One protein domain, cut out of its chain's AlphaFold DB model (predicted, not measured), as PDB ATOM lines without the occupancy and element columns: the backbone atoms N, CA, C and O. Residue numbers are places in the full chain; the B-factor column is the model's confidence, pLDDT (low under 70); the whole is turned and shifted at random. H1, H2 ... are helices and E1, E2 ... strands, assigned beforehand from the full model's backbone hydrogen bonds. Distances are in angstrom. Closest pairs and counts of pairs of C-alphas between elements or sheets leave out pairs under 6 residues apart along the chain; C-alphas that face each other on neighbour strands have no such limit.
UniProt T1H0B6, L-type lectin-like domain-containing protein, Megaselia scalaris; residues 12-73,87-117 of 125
ATOM      1  N   ASP A  12     122.937  70.960  74.073       92.50
ATOM      2  CA  ASP A  12     123.632  71.176  72.796       92.50
ATOM      3  C   ASP A  12     122.671  71.201  71.597       92.50
ATOM      4  O   ASP A  12     123.045  71.607  70.497       92.50
ATOM      5  N   ARG A  13     121.422  70.768  71.804       91.56
ATOM      6  CA  ARG A  13     120.344  70.766  70.800       91.56
ATOM      7  C   ARG A  13     119.116  71.548  71.249       91.56
ATOM      8  O   ARG A  13     117.993  71.228  70.834       91.56
ATOM      9  N   ASP A  14     119.314  72.508  72.150       92.31
ATOM     10  CA  ASP A  14     118.286  73.391  72.711       92.31
ATOM     11  C   ASP A  14     117.076  72.652  73.326       92.31
ATOM     12  O   ASP A  14     115.974  73.192  73.455       92.31
ATOM     13  N   GLY A  15     117.248  71.387  73.715       92.88
ATOM     14  CA  GLY A  15     116.204  70.533  74.276       92.88
ATOM     15  C   GLY A  15     115.071  70.178  73.316       92.88
ATOM     16  O   GLY A  15     114.022  69.716  73.777       92.88
ATOM     17  N   THR A  16     115.269  70.335  72.002       90.12
ATOM     18  CA  THR A  16     114.258  70.050  70.964       90.12
ATOM     19  C   THR A  16     113.639  68.649  71.086       90.12
ATOM     20  O   THR A  16     112.452  68.474  70.836       90.12
ATOM     21  N   HIS A  17     114.395  67.654  71.563       88.62
ATOM     22  CA  HIS A  17     113.924  66.277  71.785       88.62
ATOM     23  C   HIS A  17     112.886  66.114  72.910       88.62
ATOM     24  O   HIS A  17     112.190  65.102  72.963       88.62
ATOM     25  N   THR A  18     112.782  67.081  73.824       92.50
ATOM     26  CA  THR A  18     111.831  67.071  74.955       92.50
ATOM     27  C   THR A  18     110.933  68.314  74.958       92.50
ATOM     28  O   THR A  18     110.295  68.657  75.968       92.50
ATOM     29  N   GLN A  19     110.874  69.002  73.815       93.81
ATOM     30  CA  GLN A  19     110.072  70.196  73.621       93.81
ATOM     31  C   GLN A  19     108.585  69.841  73.628       93.81
ATOM     32  O   GLN A  19     108.101  69.002  72.872       93.81
ATOM     33  N   LEU A  20     107.850  70.496  74.526       94.88
ATOM     34  CA  LEU A  20     106.402  70.333  74.615       94.88
ATOM     35  C   LEU A  20     105.705  71.156  73.523       94.88
ATOM     36  O   LEU A  20     104.863  70.646  72.795       94.88
ATOM     37  N   ALA A  21     106.063  72.437  73.474       95.12
ATOM     38  CA  ALA A  21     105.664  73.451  72.510       95.12
ATOM     39  C   ALA A  21     106.586  74.666  72.718       95.12
ATOM     40  O   ALA A  21     107.237  74.777  73.766       95.12
ATOM     41  N   GLY A  22     106.613  75.588  71.761       94.25
ATOM     42  CA  GLY A  22     107.367  76.834  71.867       94.25
ATOM     43  C   GLY A  22     106.957  77.851  70.807       94.25
ATOM     44  O   GLY A  22     106.226  77.534  69.871       94.25
ATOM     45  N   CYS A  23     107.445  79.079  70.957       94.81
ATOM     46  CA  CYS A  23     107.346  80.131  69.952       94.81
ATOM     47  C   CYS A  23     108.649  80.943  69.930       94.81
ATOM     48  O   CYS A  23     109.398  80.952  70.907       94.81
ATOM     49  N   GLU A  24     108.917  81.635  68.823       94.88
ATOM     50  CA  GLU A  24     110.032  82.580  68.740       94.88
ATOM     51  C   GLU A  24     109.607  83.950  69.288       94.88
ATOM     52  O   GLU A  24     108.591  84.512  68.870       94.88
ATOM     53  N   VAL A  25     110.409  84.504  70.200       94.81
ATOM     54  CA  VAL A  25     110.239  85.856  70.746       94.81
ATOM     55  C   VAL A  25     111.586  86.562  70.870       94.81
ATOM     56  O   VAL A  25     112.589  85.960  71.244       94.81
ATOM     57  N   ARG A  26     111.608  87.866  70.581       94.62
ATOM     58  CA  ARG A  26     112.792  88.718  70.743       94.62
ATOM     59  C   ARG A  26     112.602  89.602  71.970       94.62
ATOM     60  O   ARG A  26     111.769  90.495  71.938       94.62
ATOM     61  N   PHE A  27     113.363  89.339  73.029       95.88
ATOM     62  CA  PHE A  27     113.221  90.021  74.326       95.88
ATOM     63  C   PHE A  27     114.527  90.637  74.854       95.88
ATOM     64  O   PHE A  27     114.523  91.325  75.869       95.88
ATOM     65  N   ARG A  28     115.661  90.392  74.187       97.00
ATOM     66  CA  ARG A  28     116.977  90.879  74.619       97.00
ATOM     67  C   ARG A  28     117.214  92.314  74.152       97.00
ATOM     68  O   ARG A  28     116.868  92.649  73.020       97.00
ATOM     69  N   ASN A  29     117.881  93.114  74.987       96.19
ATOM     70  CA  ASN A  29     118.339  94.477  74.672       96.19
ATOM     71  C   ASN A  29     117.229  95.437  74.211       96.19
ATOM     72  O   ASN A  29     117.427  96.246  73.303       96.19
ATOM     73  N   VAL A  30     116.059  95.352  74.843       96.12
ATOM     74  CA  VAL A  30     114.959  96.303  74.650       96.12
ATOM     75  C   VAL A  30     114.974  97.374  75.744       96.12
ATOM     76  O   VAL A  30     115.503  97.159  76.830       96.12
ATOM     77  N   ASN A  31     114.411  98.548  75.458       95.44
ATOM     78  CA  ASN A  31     114.373  99.699  76.372       95.44
ATOM     79  C   ASN A  31     113.021  99.850  77.099       95.44
ATOM     80  O   ASN A  31     112.623 100.963  77.444       95.44
ATOM     81  N   PHE A  32     112.308  98.742  77.284       95.31
ATOM     82  CA  PHE A  32     110.999  98.658  77.923       95.31
ATOM     83  C   PHE A  32     110.865  97.328  78.673       95.31
ATOM     84  O   PHE A  32     111.638  96.396  78.439       95.31
ATOM     85  N   ASP A  33     109.871  97.232  79.552       95.69
ATOM     86  CA  ASP A  33     109.649  96.037  80.363       95.69
ATOM     87  C   ASP A  33     109.130  94.869  79.515       95.69
ATOM     88  O   ASP A  33     108.213  95.012  78.704       95.69
ATOM     89  N   THR A  34     109.695  93.685  79.742       97.31
ATOM     90  CA  THR A  34     109.278  92.437  79.099       97.31
ATOM     91  C   THR A  34     108.506  91.575  80.083       97.31
ATOM     92  O   THR A  34     108.878  91.447  81.250       97.31
ATOM     93  N   HIS A  35     107.412  90.977  79.618       97.50
ATOM     94  CA  HIS A  35     106.511  90.232  80.484       97.50
ATOM     95  C   HIS A  35     106.202  88.848  79.922       97.50
ATOM     96  O   HIS A  35     105.971  88.664  78.725       97.50
ATOM     97  N   ILE A  36     106.134  87.869  80.823       97.94
ATOM     98  CA  ILE A  36     105.693  86.504  80.538       97.94
ATOM     99  C   ILE A  36     104.526  86.185  81.469       97.94
ATOM    100  O   ILE A  36     104.585  86.439  82.670       97.94
ATOM    101  N   SER A  37     103.472  85.608  80.905       97.88
ATOM    102  CA  SER A  37     102.334  85.060  81.631       97.88
ATOM    103  C   SER A  37     102.290  83.556  81.410       97.88
ATOM    104  O   SER A  37     102.238  83.085  80.272       97.88
ATOM    105  N   ILE A  38     102.327  82.804  82.510       98.19
ATOM    106  CA  ILE A  38     102.185  81.350  82.523       98.19
ATOM    107  C   ILE A  38     100.888  81.043  83.259       98.19
ATOM    108  O   ILE A  38     100.739  81.371  84.435       98.19
ATOM    109  N   ARG A  39      99.945  80.410  82.564       97.50
ATOM    110  CA  ARG A  39      98.630  80.060  83.097       97.50
ATOM    111  C   ARG A  39      98.449  78.554  83.027       97.50
ATOM    112  O   ARG A  39      98.539  77.976  81.948       97.50
ATOM    113  N   TYR A  40      98.169  77.933  84.166       95.94
ATOM    114  CA  TYR A  40      97.828  76.518  84.241       95.94
ATOM    115  C   TYR A  40      96.422  76.356  84.808       95.94
ATOM    116  O   TYR A  40      96.157  76.711  85.954       95.94
ATOM    117  N   GLU A  41      95.505  75.845  83.994       93.56
ATOM    118  CA  GLU A  41      94.098  75.735  84.347       93.56
ATOM    119  C   GLU A  41      93.463  74.516  83.671       93.56
ATOM    120  O   GLU A  41      93.561  74.389  82.459       93.56
ATOM    121  N   ASN A  42      92.746  73.659  84.414       91.19
ATOM    122  CA  ASN A  42      92.028  72.505  83.833       91.19
ATOM    123  C   ASN A  42      92.932  71.633  82.943       91.19
ATOM    124  O   ASN A  42      92.528  71.223  81.860       91.19
ATOM    125  N   GLU A  43      94.174  71.396  83.379       94.25
ATOM    126  CA  GLU A  43      95.169  70.615  82.622       94.25
ATOM    127  C   GLU A  43      95.566  71.245  81.277       94.25
ATOM    128  O   GLU A  43      96.128  70.584  80.402       94.25
ATOM    129  N   ILE A  44      95.312  72.546  81.128       96.12
ATOM    130  CA  ILE A  44      95.760  73.373  80.014       96.12
ATOM    131  C   ILE A  44      96.882  74.278  80.514       96.12
ATOM    132  O   ILE A  44      96.689  75.069  81.438       96.12
ATOM    133  N   LEU A  45      98.051  74.162  79.889       97.56
ATOM    134  CA  LEU A  45      99.184  75.057  80.080       97.56
ATOM    135  C   LEU A  45      99.227  76.058  78.924       97.56
ATOM    136  O   LEU A  45      99.410  75.671  77.771       97.56
ATOM    137  N   SER A  46      99.107  77.340  79.248       98.00
ATOM    138  CA  SER A  46      99.198  78.440  78.293       98.00
ATOM    139  C   SER A  46     100.345  79.364  78.666       98.00
ATOM    140  O   SER A  46     100.481  79.754  79.827       98.00
ATOM    141  N   VAL A  47     101.131  79.758  77.669       98.25
ATOM    142  CA  VAL A  47     102.166  80.784  77.812       98.25
ATOM    143  C   VAL A  47     101.850  81.934  76.872       98.25
ATOM    144  O   VAL A  47     101.498  81.740  75.707       98.25
ATOM    145  N   SER A  48     101.925  83.152  77.390       98.25
ATOM    146  CA  SER A  48     101.742  84.388  76.633       98.25
ATOM    147  C   SER A  48     102.820  85.390  77.015       98.25
ATOM    148  O   SER A  48     103.372  85.330  78.112       98.25
ATOM    149  N   THR A  49     103.134  86.301  76.106       98.06
ATOM    150  CA  THR A  49     104.243  87.241  76.266       98.06
ATOM    151  C   THR A  49     103.838  88.640  75.828       98.06
ATOM    152  O   THR A  49     103.134  88.774  74.828       98.06
ATOM    153  N   ASP A  50     104.344  89.660  76.511       96.94
ATOM    154  CA  ASP A  50     104.404  91.032  76.002       96.94
ATOM    155  C   ASP A  50     105.879  91.426  75.878       96.94
ATOM    156  O   ASP A  50     106.570  91.640  76.876       96.94
ATOM    157  N   MET A  51     106.362  91.433  74.635       96.19
ATOM    158  CA  MET A  51     107.759  91.706  74.267       96.19
ATOM    159  C   MET A  51     107.871  92.879  73.284       96.19
ATOM    160  O   MET A  51     108.943  93.131  72.744       96.19
ATOM    161  N   GLU A  52     106.761  93.570  73.005       93.88
ATOM    162  CA  GLU A  52     106.684  94.626  71.984       93.88
ATOM    163  C   GLU A  52     106.237  95.981  72.561       93.88
ATOM    164  O   GLU A  52     105.953  96.900  71.795       93.88
ATOM    165  N   ASN A  53     106.172  96.117  73.892       93.19
ATOM    166  CA  ASN A  53     105.716  97.329  74.587       93.19
ATOM    167  C   ASN A  53     104.297  97.763  74.180       93.19
ATOM    168  O   ASN A  53     104.009  98.954  74.032       93.19
ATOM    169  N   ARG A  54     103.411  96.789  73.942       93.94
ATOM    170  CA  ARG A  54     102.020  97.056  73.537       93.94
ATOM    171  C   ARG A  54     101.041  96.976  74.697       93.94
ATOM    172  O   ARG A  54      99.882  97.339  74.512       93.94
ATOM    173  N   ASN A  55     101.493  96.518  75.868       93.00
ATOM    174  CA  ASN A  55     100.622  96.178  76.987       93.00
ATOM    175  C   ASN A  55      99.531  95.179  76.551       93.00
ATOM    176  O   ASN A  55      98.368  95.273  76.947       93.00
ATOM    177  N   GLU A  56      99.913  94.251  75.669       95.69
ATOM    178  CA  GLU A  56      99.035  93.269  75.039       95.69
ATOM    179  C   GLU A  56      99.682  91.886  75.112       95.69
ATOM    180  O   GLU A  56     100.813  91.673  74.674       95.69
ATOM    181  N   TRP A  57      98.941  90.919  75.652       97.25
ATOM    182  CA  TRP A  57      99.401  89.539  75.743       97.25
ATOM    183  C   TRP A  57      99.283  88.832  74.396       97.25
ATOM    184  O   TRP A  57      98.188  88.478  73.957       97.25
ATOM    185  N   LYS A  58     100.423  88.533  73.777       97.50
ATOM    186  CA  LYS A  58     100.493  87.676  72.594       97.50
ATOM    187  C   LYS A  58     100.585  86.213  73.011       97.50
ATOM    188  O   LYS A  58     101.441  85.848  73.819       97.50
ATOM    189  N   ASN A  59      99.727  85.360  72.449       97.69
ATOM    190  CA  ASN A  59      99.799  83.923  72.701       97.69
ATOM    191  C   ASN A  59     101.095  83.339  72.115       97.69
ATOM    192  O   ASN A  59     101.386  83.550  70.939       97.69
ATOM    193  N   CYS A  60     101.853  82.613  72.940       97.56
ATOM    194  CA  CYS A  60     103.029  81.867  72.505       97.56
ATOM    195  C   CYS A  60     102.640  80.428  72.158       97.56
ATOM    196  O   CYS A  60     102.829  79.983  71.031       97.56
ATOM    197  N   PHE A  61     102.056  79.713  73.124       97.06
ATOM    198  CA  PHE A  61     101.490  78.387  72.901       97.06
ATOM    199  C   PHE A  61     100.408  78.048  73.929       97.06
ATOM    200  O   PHE A  61     100.333  78.635  75.015       97.06
ATOM    201  N   VAL A  62      99.605  77.036  73.592       97.12
ATOM    202  CA  VAL A  62      98.614  76.403  74.469       97.12
ATOM    203  C   VAL A  62      98.708  74.894  74.298       97.12
ATOM    204  O   VAL A  62      98.622  74.392  73.179       97.12
ATOM    205  N   VAL A  63      98.860  74.162  75.400       96.75
ATOM    206  CA  VAL A  63      98.940  72.695  75.400       96.75
ATOM    207  C   VAL A  63      97.922  72.133  76.379       96.75
ATOM    208  O   VAL A  63      97.873  72.533  77.539       96.75
ATOM    209  N   GLN A  64      97.105  71.199  75.903       96.62
ATOM    210  CA  GLN A  64      96.091  70.507  76.700       96.62
ATOM    211  C   GLN A  64      96.624  69.176  77.238       96.62
ATOM    212  O   GLN A  64      97.569  68.610  76.687       96.62
ATOM    213  N   ASN A  65      95.942  68.612  78.237       96.00
ATOM    214  CA  ASN A  65      96.289  67.327  78.854       96.00
ATOM    215  C   ASN A  65      97.713  67.335  79.444       96.00
ATOM    216  O   ASN A  65      98.482  66.383  79.273       96.00
ATOM    217  N   VAL A  66      98.074  68.447  80.088       96.94
ATOM    218  CA  VAL A  66      99.273  68.574  80.916       96.94
ATOM    219  C   VAL A  66      98.863  68.279  82.352       96.94
ATOM    220  O   VAL A  66      98.139  69.055  82.975       96.94
ATOM    221  N   GLU A  67      99.319  67.157  82.890       95.94
ATOM    222  CA  GLU A  67      99.024  66.725  84.252       95.94
ATOM    223  C   GLU A  67     100.190  67.118  85.161       95.94
ATOM    224  O   GLU A  67     101.305  66.621  85.003       95.94
ATOM    225  N   LEU A  68      99.934  68.032  86.100       95.69
ATOM    226  CA  LEU A  68     100.887  68.464  87.123       95.69
ATOM    227  C   LEU A  68     100.290  68.249  88.520       95.69
ATOM    228  O   LEU A  68      99.090  68.516  88.714       95.69
ATOM    229  N   PRO A  69     101.100  67.795  89.491       95.25
ATOM    230  CA  PRO A  69     100.667  67.662  90.871       95.25
ATOM    231  C   PRO A  69     100.625  69.003  91.604       95.25
ATOM    232  O   PRO A  69     101.259  69.987  91.223       95.25
ATOM    233  N   THR A  70      99.882  69.021  92.705       92.00
ATOM    234  CA  THR A  70      99.942  70.085  93.712       92.00
ATOM    235  C   THR A  70     101.116  69.863  94.674       92.00
ATOM    236  O   THR A  70     101.639  68.756  94.793       92.00
ATOM    237  N   GLY A  71     101.539  70.922  95.378       91.25
ATOM    238  CA  GLY A  71     102.649  70.866  96.344       91.25
ATOM    239  C   GLY A  71     104.041  71.120  95.752       91.25
ATOM    240  O   GLY A  71     105.042  70.879  96.419       91.25
ATOM    241  N   TYR A  72     104.114  71.593  94.506       94.94
ATOM    242  CA  TYR A  72     105.366  71.984  93.857       94.94
ATOM    243  C   TYR A  72     105.832  73.382  94.267       94.94
ATOM    244  O   TYR A  72     105.067  74.192  94.787       94.94
ATOM    245  N   TYR A  73     107.105  73.653  93.986       96.12
ATOM    246  CA  TYR A  73     107.739  74.948  94.194       96.12
ATOM    247  C   TYR A  73     107.800  75.722  92.879       96.12
ATOM    248  O   TYR A  73     108.059  75.150  91.820       96.12
ATOM    249  N   HIS A  87     120.576  88.472  83.570       98.12
ATOM    250  CA  HIS A  87     119.310  87.747  83.673       98.12
ATOM    251  C   HIS A  87     118.524  88.266  84.878       98.12
ATOM    252  O   HIS A  87     118.557  87.677  85.960       98.12
ATOM    253  N   ASP A  88     117.837  89.388  84.688       97.06
ATOM    254  CA  ASP A  88     117.177  90.108  85.774       97.06
ATOM    255  C   ASP A  88     115.697  89.723  85.901       97.06
ATOM    256  O   ASP A  88     114.957  89.664  84.919       97.06
ATOM    257  N   ILE A  89     115.244  89.499  87.138       97.50
ATOM    258  CA  ILE A  89     113.829  89.293  87.469       97.50
ATOM    259  C   ILE A  89     113.365  90.478  88.304       97.50
ATOM    260  O   ILE A  89     113.705  90.590  89.480       97.50
ATOM    261  N   LEU A  90     112.555  91.347  87.703       96.94
ATOM    262  CA  LEU A  90     112.028  92.526  88.392       96.94
ATOM    263  C   LEU A  90     110.914  92.164  89.382       96.94
ATOM    264  O   LEU A  90     110.849  92.711  90.481       96.94
ATOM    265  N   ALA A  91     110.030  91.240  89.002       97.38
ATOM    266  CA  ALA A  91     108.956  90.755  89.860       97.38
ATOM    267  C   ALA A  91     108.440  89.390  89.400       97.38
ATOM    268  O   ALA A  91     108.408  89.089  88.209       97.38
ATOM    269  N   ILE A  92     107.937  88.607  90.354       97.62
ATOM    270  CA  ILE A  92     107.106  87.430  90.094       97.62
ATOM    271  C   ILE A  92     105.799  87.629  90.854       97.62
ATOM    272  O   ILE A  92     105.808  87.867  92.061       97.62
ATOM    273  N   LYS A  93     104.673  87.573  90.141       97.50
ATOM    274  CA  LYS A  93     103.335  87.758  90.710       97.50
ATOM    275  C   LYS A  93     102.530  86.483  90.509       97.50
ATOM    276  O   LYS A  93     102.447  85.980  89.392       97.50
ATOM    277  N   PHE A  94     101.938  85.985  91.589       96.31
ATOM    278  CA  PHE A  94     101.106  84.788  91.574       96.31
ATOM    279  C   PHE A  94      99.647  85.165  91.781       96.31
ATOM    280  O   PHE A  94      99.330  85.995  92.633       96.31
ATOM    281  N   TYR A  95      98.779  84.538  90.996       95.12
ATOM    282  CA  TYR A  95      97.341  84.756  91.017       95.12
ATOM    283  C   TYR A  95      96.651  83.402  91.093       95.12
ATOM    284  O   TYR A  95      96.972  82.502  90.313       95.12
ATOM    285  N   ASP A  96      95.717  83.264  92.029       91.69
ATOM    286  CA  ASP A  96      94.786  82.140  92.029       91.69
ATOM    287  C   ASP A  96      93.718  82.376  90.947       91.69
ATOM    288  O   ASP A  96      93.348  83.519  90.674       91.69
ATOM    289  N   LEU A  97      93.255  81.315  90.289       90.31
ATOM    290  CA  LEU A  97      92.338  81.390  89.143       90.31
ATOM    291  C   LEU A  97      90.869  81.155  89.534       90.31
ATOM    292  O   LEU A  97      90.084  80.733  88.691       90.31
ATOM    293  N   ASP A  98      90.513  81.423  90.794       68.56
ATOM    294  CA  ASP A  98      89.162  81.330  91.367       68.56
ATOM    295  C   ASP A  98      88.396  80.071  90.946       68.56
ATOM    296  O   ASP A  98      87.465  80.082  90.135       68.56
ATOM    297  N   LYS A  99      88.773  78.945  91.556       69.44
ATOM    298  CA  LYS A  99      88.024  77.696  91.431       69.44
ATOM    299  C   LYS A  99      87.611  77.156  92.781       69.44
ATOM    300  O   LYS A  99      88.427  77.010  93.685       69.44
ATOM    301  N   ASN A 100      86.352  76.729  92.855       75.75
ATOM    302  CA  ASN A 100      85.836  75.892  93.935       75.75
ATOM    303  C   ASN A 100      86.407  74.465  93.818       75.75
ATOM    304  O   ASN A 100      85.671  73.510  93.572       75.75
ATOM    305  N   VAL A 101      87.728  74.317  93.942       81.62
ATOM    306  CA  VAL A 101      88.400  73.014  93.993       81.62
ATOM    307  C   VAL A 101      88.247  72.467  95.405       81.62
ATOM    308  O   VAL A 101      88.618  73.116  96.383       81.62
ATOM    309  N   SER A 102      87.692  71.264  95.529       86.12
ATOM    310  CA  SER A 102      87.557  70.623  96.839       86.12
ATOM    311  C   SER A 102      88.927  70.249  97.422       86.12
ATOM    312  O   SER A 102      89.855  69.895  96.691       86.12
ATOM    313  N   ALA A 103      89.056  70.254  98.751       86.44
ATOM    314  CA  ALA A 103      90.284  69.810  99.419       86.44
ATOM    315  C   ALA A 103      90.663  68.360  99.046       86.44
ATOM    316  O   ALA A 103      91.844  68.040  98.903       86.44
ATOM    317  N   ASP A 104      89.663  67.499  98.828       88.50
ATOM    318  CA  ASP A 104      89.866  66.122  98.374       88.50
ATOM    319  C   ASP A 104      90.480  66.057  96.975       88.50
ATOM    320  O   ASP A 104      91.339  65.214  96.714       88.50
ATOM    321  N   GLU A 105      90.081  66.952  96.073       86.31
ATOM    322  CA  GLU A 105      90.670  67.045  94.741       86.31
ATOM    323  C   GLU A 105      92.125  67.516  94.811       86.31
ATOM    324  O   GLU A 105      92.997  66.866  94.233       86.31
ATOM    325  N   ILE A 106      92.424  68.553  95.603       86.25
ATOM    326  CA  ILE A 106      93.806  69.012  95.831       86.25
ATOM    327  C   ILE A 106      94.674  67.862  96.353       86.25
ATOM    328  O   ILE A 106      95.778  67.652  95.848       86.25
ATOM    329  N   LYS A 107      94.166  67.085  97.318       89.31
ATOM    330  CA  LYS A 107      94.868  65.932  97.900       89.31
ATOM    331  C   LYS A 107      95.056  64.788  96.905       89.31
ATOM    332  O   LYS A 107      96.077  64.116  96.940       89.31
ATOM    333  N   ARG A 108      94.108  64.542  96.000       90.00
ATOM    334  CA  ARG A 108      94.292  63.539  94.934       90.00
ATOM    335  C   ARG A 108      95.382  63.964  93.957       90.00
ATOM    336  O   ARG A 108      96.141  63.118  93.488       90.00
ATOM    337  N   ARG A 109      95.485  65.266  93.681       91.25
ATOM    338  CA  ARG A 109      96.473  65.804  92.745       91.25
ATOM    339  C   ARG A 109      97.907  65.759  93.275       91.25
ATOM    340  O   ARG A 109      98.811  65.715  92.452       91.25
ATOM    341  N   THR A 110      98.155  65.679  94.586       93.25
ATOM    342  CA  THR A 110      99.536  65.606  95.116       93.25
ATOM    343  C   THR A 110     100.300  64.370  94.635       93.25
ATOM    344  O   THR A 110     101.522  64.397  94.563       93.25
ATOM    345  N   SER A 111      99.589  63.286  94.308       93.12
ATOM    346  CA  SER A 111     100.182  62.011  93.874       93.12
ATOM    347  C   SER A 111     100.265  61.858  92.350       93.12
ATOM    348  O   SER A 111     100.620  60.782  91.867       93.12
ATOM    349  N   ILE A 112      99.911  62.891  91.578       94.94
ATOM    350  CA  ILE A 112     100.026  62.864  90.116       94.94
ATOM    351  C   ILE A 112     101.507  62.831  89.724       94.94
ATOM    352  O   ILE A 112     102.300  63.665  90.157       94.94
ATOM    353  N   VAL A 113     101.869  61.891  88.852       96.00
ATOM    354  CA  VAL A 113     103.178  61.893  88.192       96.00
ATOM    355  C   VAL A 113     103.110  62.862  87.006       96.00
ATOM    356  O   VAL A 113     102.238  62.675  86.154       96.00
ATOM    357  N   PRO A 114     103.996  63.874  86.919       97.00
ATOM    358  CA  PRO A 114     103.952  64.852  85.841       97.00
ATOM    359  C   PRO A 114     104.033  64.203  84.462       97.00
ATOM    360  O   PRO A 114     104.931  63.400  84.202       97.00
ATOM    361  N   LYS A 115     103.128  64.570  83.555       95.50
ATOM    362  CA  LYS A 115     103.158  64.100  82.161       95.50
ATOM    363  C   LYS A 115     102.374  65.029  81.240       95.50
ATOM    364  O   LYS A 115     101.521  65.796  81.679       95.50
ATOM    365  N   ALA A 116     102.648  64.919  79.948       94.50
ATOM    366  CA  ALA A 116     101.875  65.560  78.897       94.50
ATOM    367  C   ALA A 116     101.562  64.543  77.798       94.50
ATOM    368  O   ALA A 116     102.372  63.659  77.515       94.50
ATOM    369  N   LYS A 117     100.378  64.648  77.191       88.50
ATOM    370  CA  LYS A 117      99.932  63.708  76.148       88.50
ATOM    371  C   LYS A 117     100.611  63.933  74.792       88.50
ATOM    372  O   LYS A 117     100.706  63.002  73.998       88.50
TER     373      LYS A 117
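This is residues 12 to 73 and 87 to 117 of the 125 residues of the protein "L-type lectin-like domain-containing protein" of Megaselia scalaris (UniProt T1H0B6). With little regular structure, the domain is a small three-stranded sheet, the meander E1, E2, E3, each strand the antiparallel neighbour of the one before, amid long loops, with short helix H1 set off from it. Residues 12 to 19 stick out. The printed part has 93 residues, 27 in named elements ordered E1 E2 E3 H1, class mixed. It is loose, radius of gyration of the C-alphas 15.9 A, spanning 47 by 33 by 22 A.

Inner strand E2, residues 44 to 50, forms hairpins with E1, residues 35 to 41, at 166 degrees, and E3, residues 58 to 63, at 164 degrees. Within hydrogen-bond range are N 37 and O 48, 2.8 A, and N 47 and O 61, 3.0 A. H1, residues 103 to 109, is not on the sheet; its every O i to N i+4 pair is within hydrogen-bond range.

E1, 19.5 A long, begins at C-alpha 35 (106.511, 90.232, 80.484). E2 measures 20.1 A, E3 15.3 A. H1, 9.9 A, ends at C-alpha 109 (96.473, 65.804, 92.745).

The farthest C-alphas, Asn 31 and Asp 104, are 47.0 A apart. Residues 74 to 86 are not printed; C-alphas 73 and 87 are 20.2 A apart. Residues 98 to 99 have pLDDT under 70.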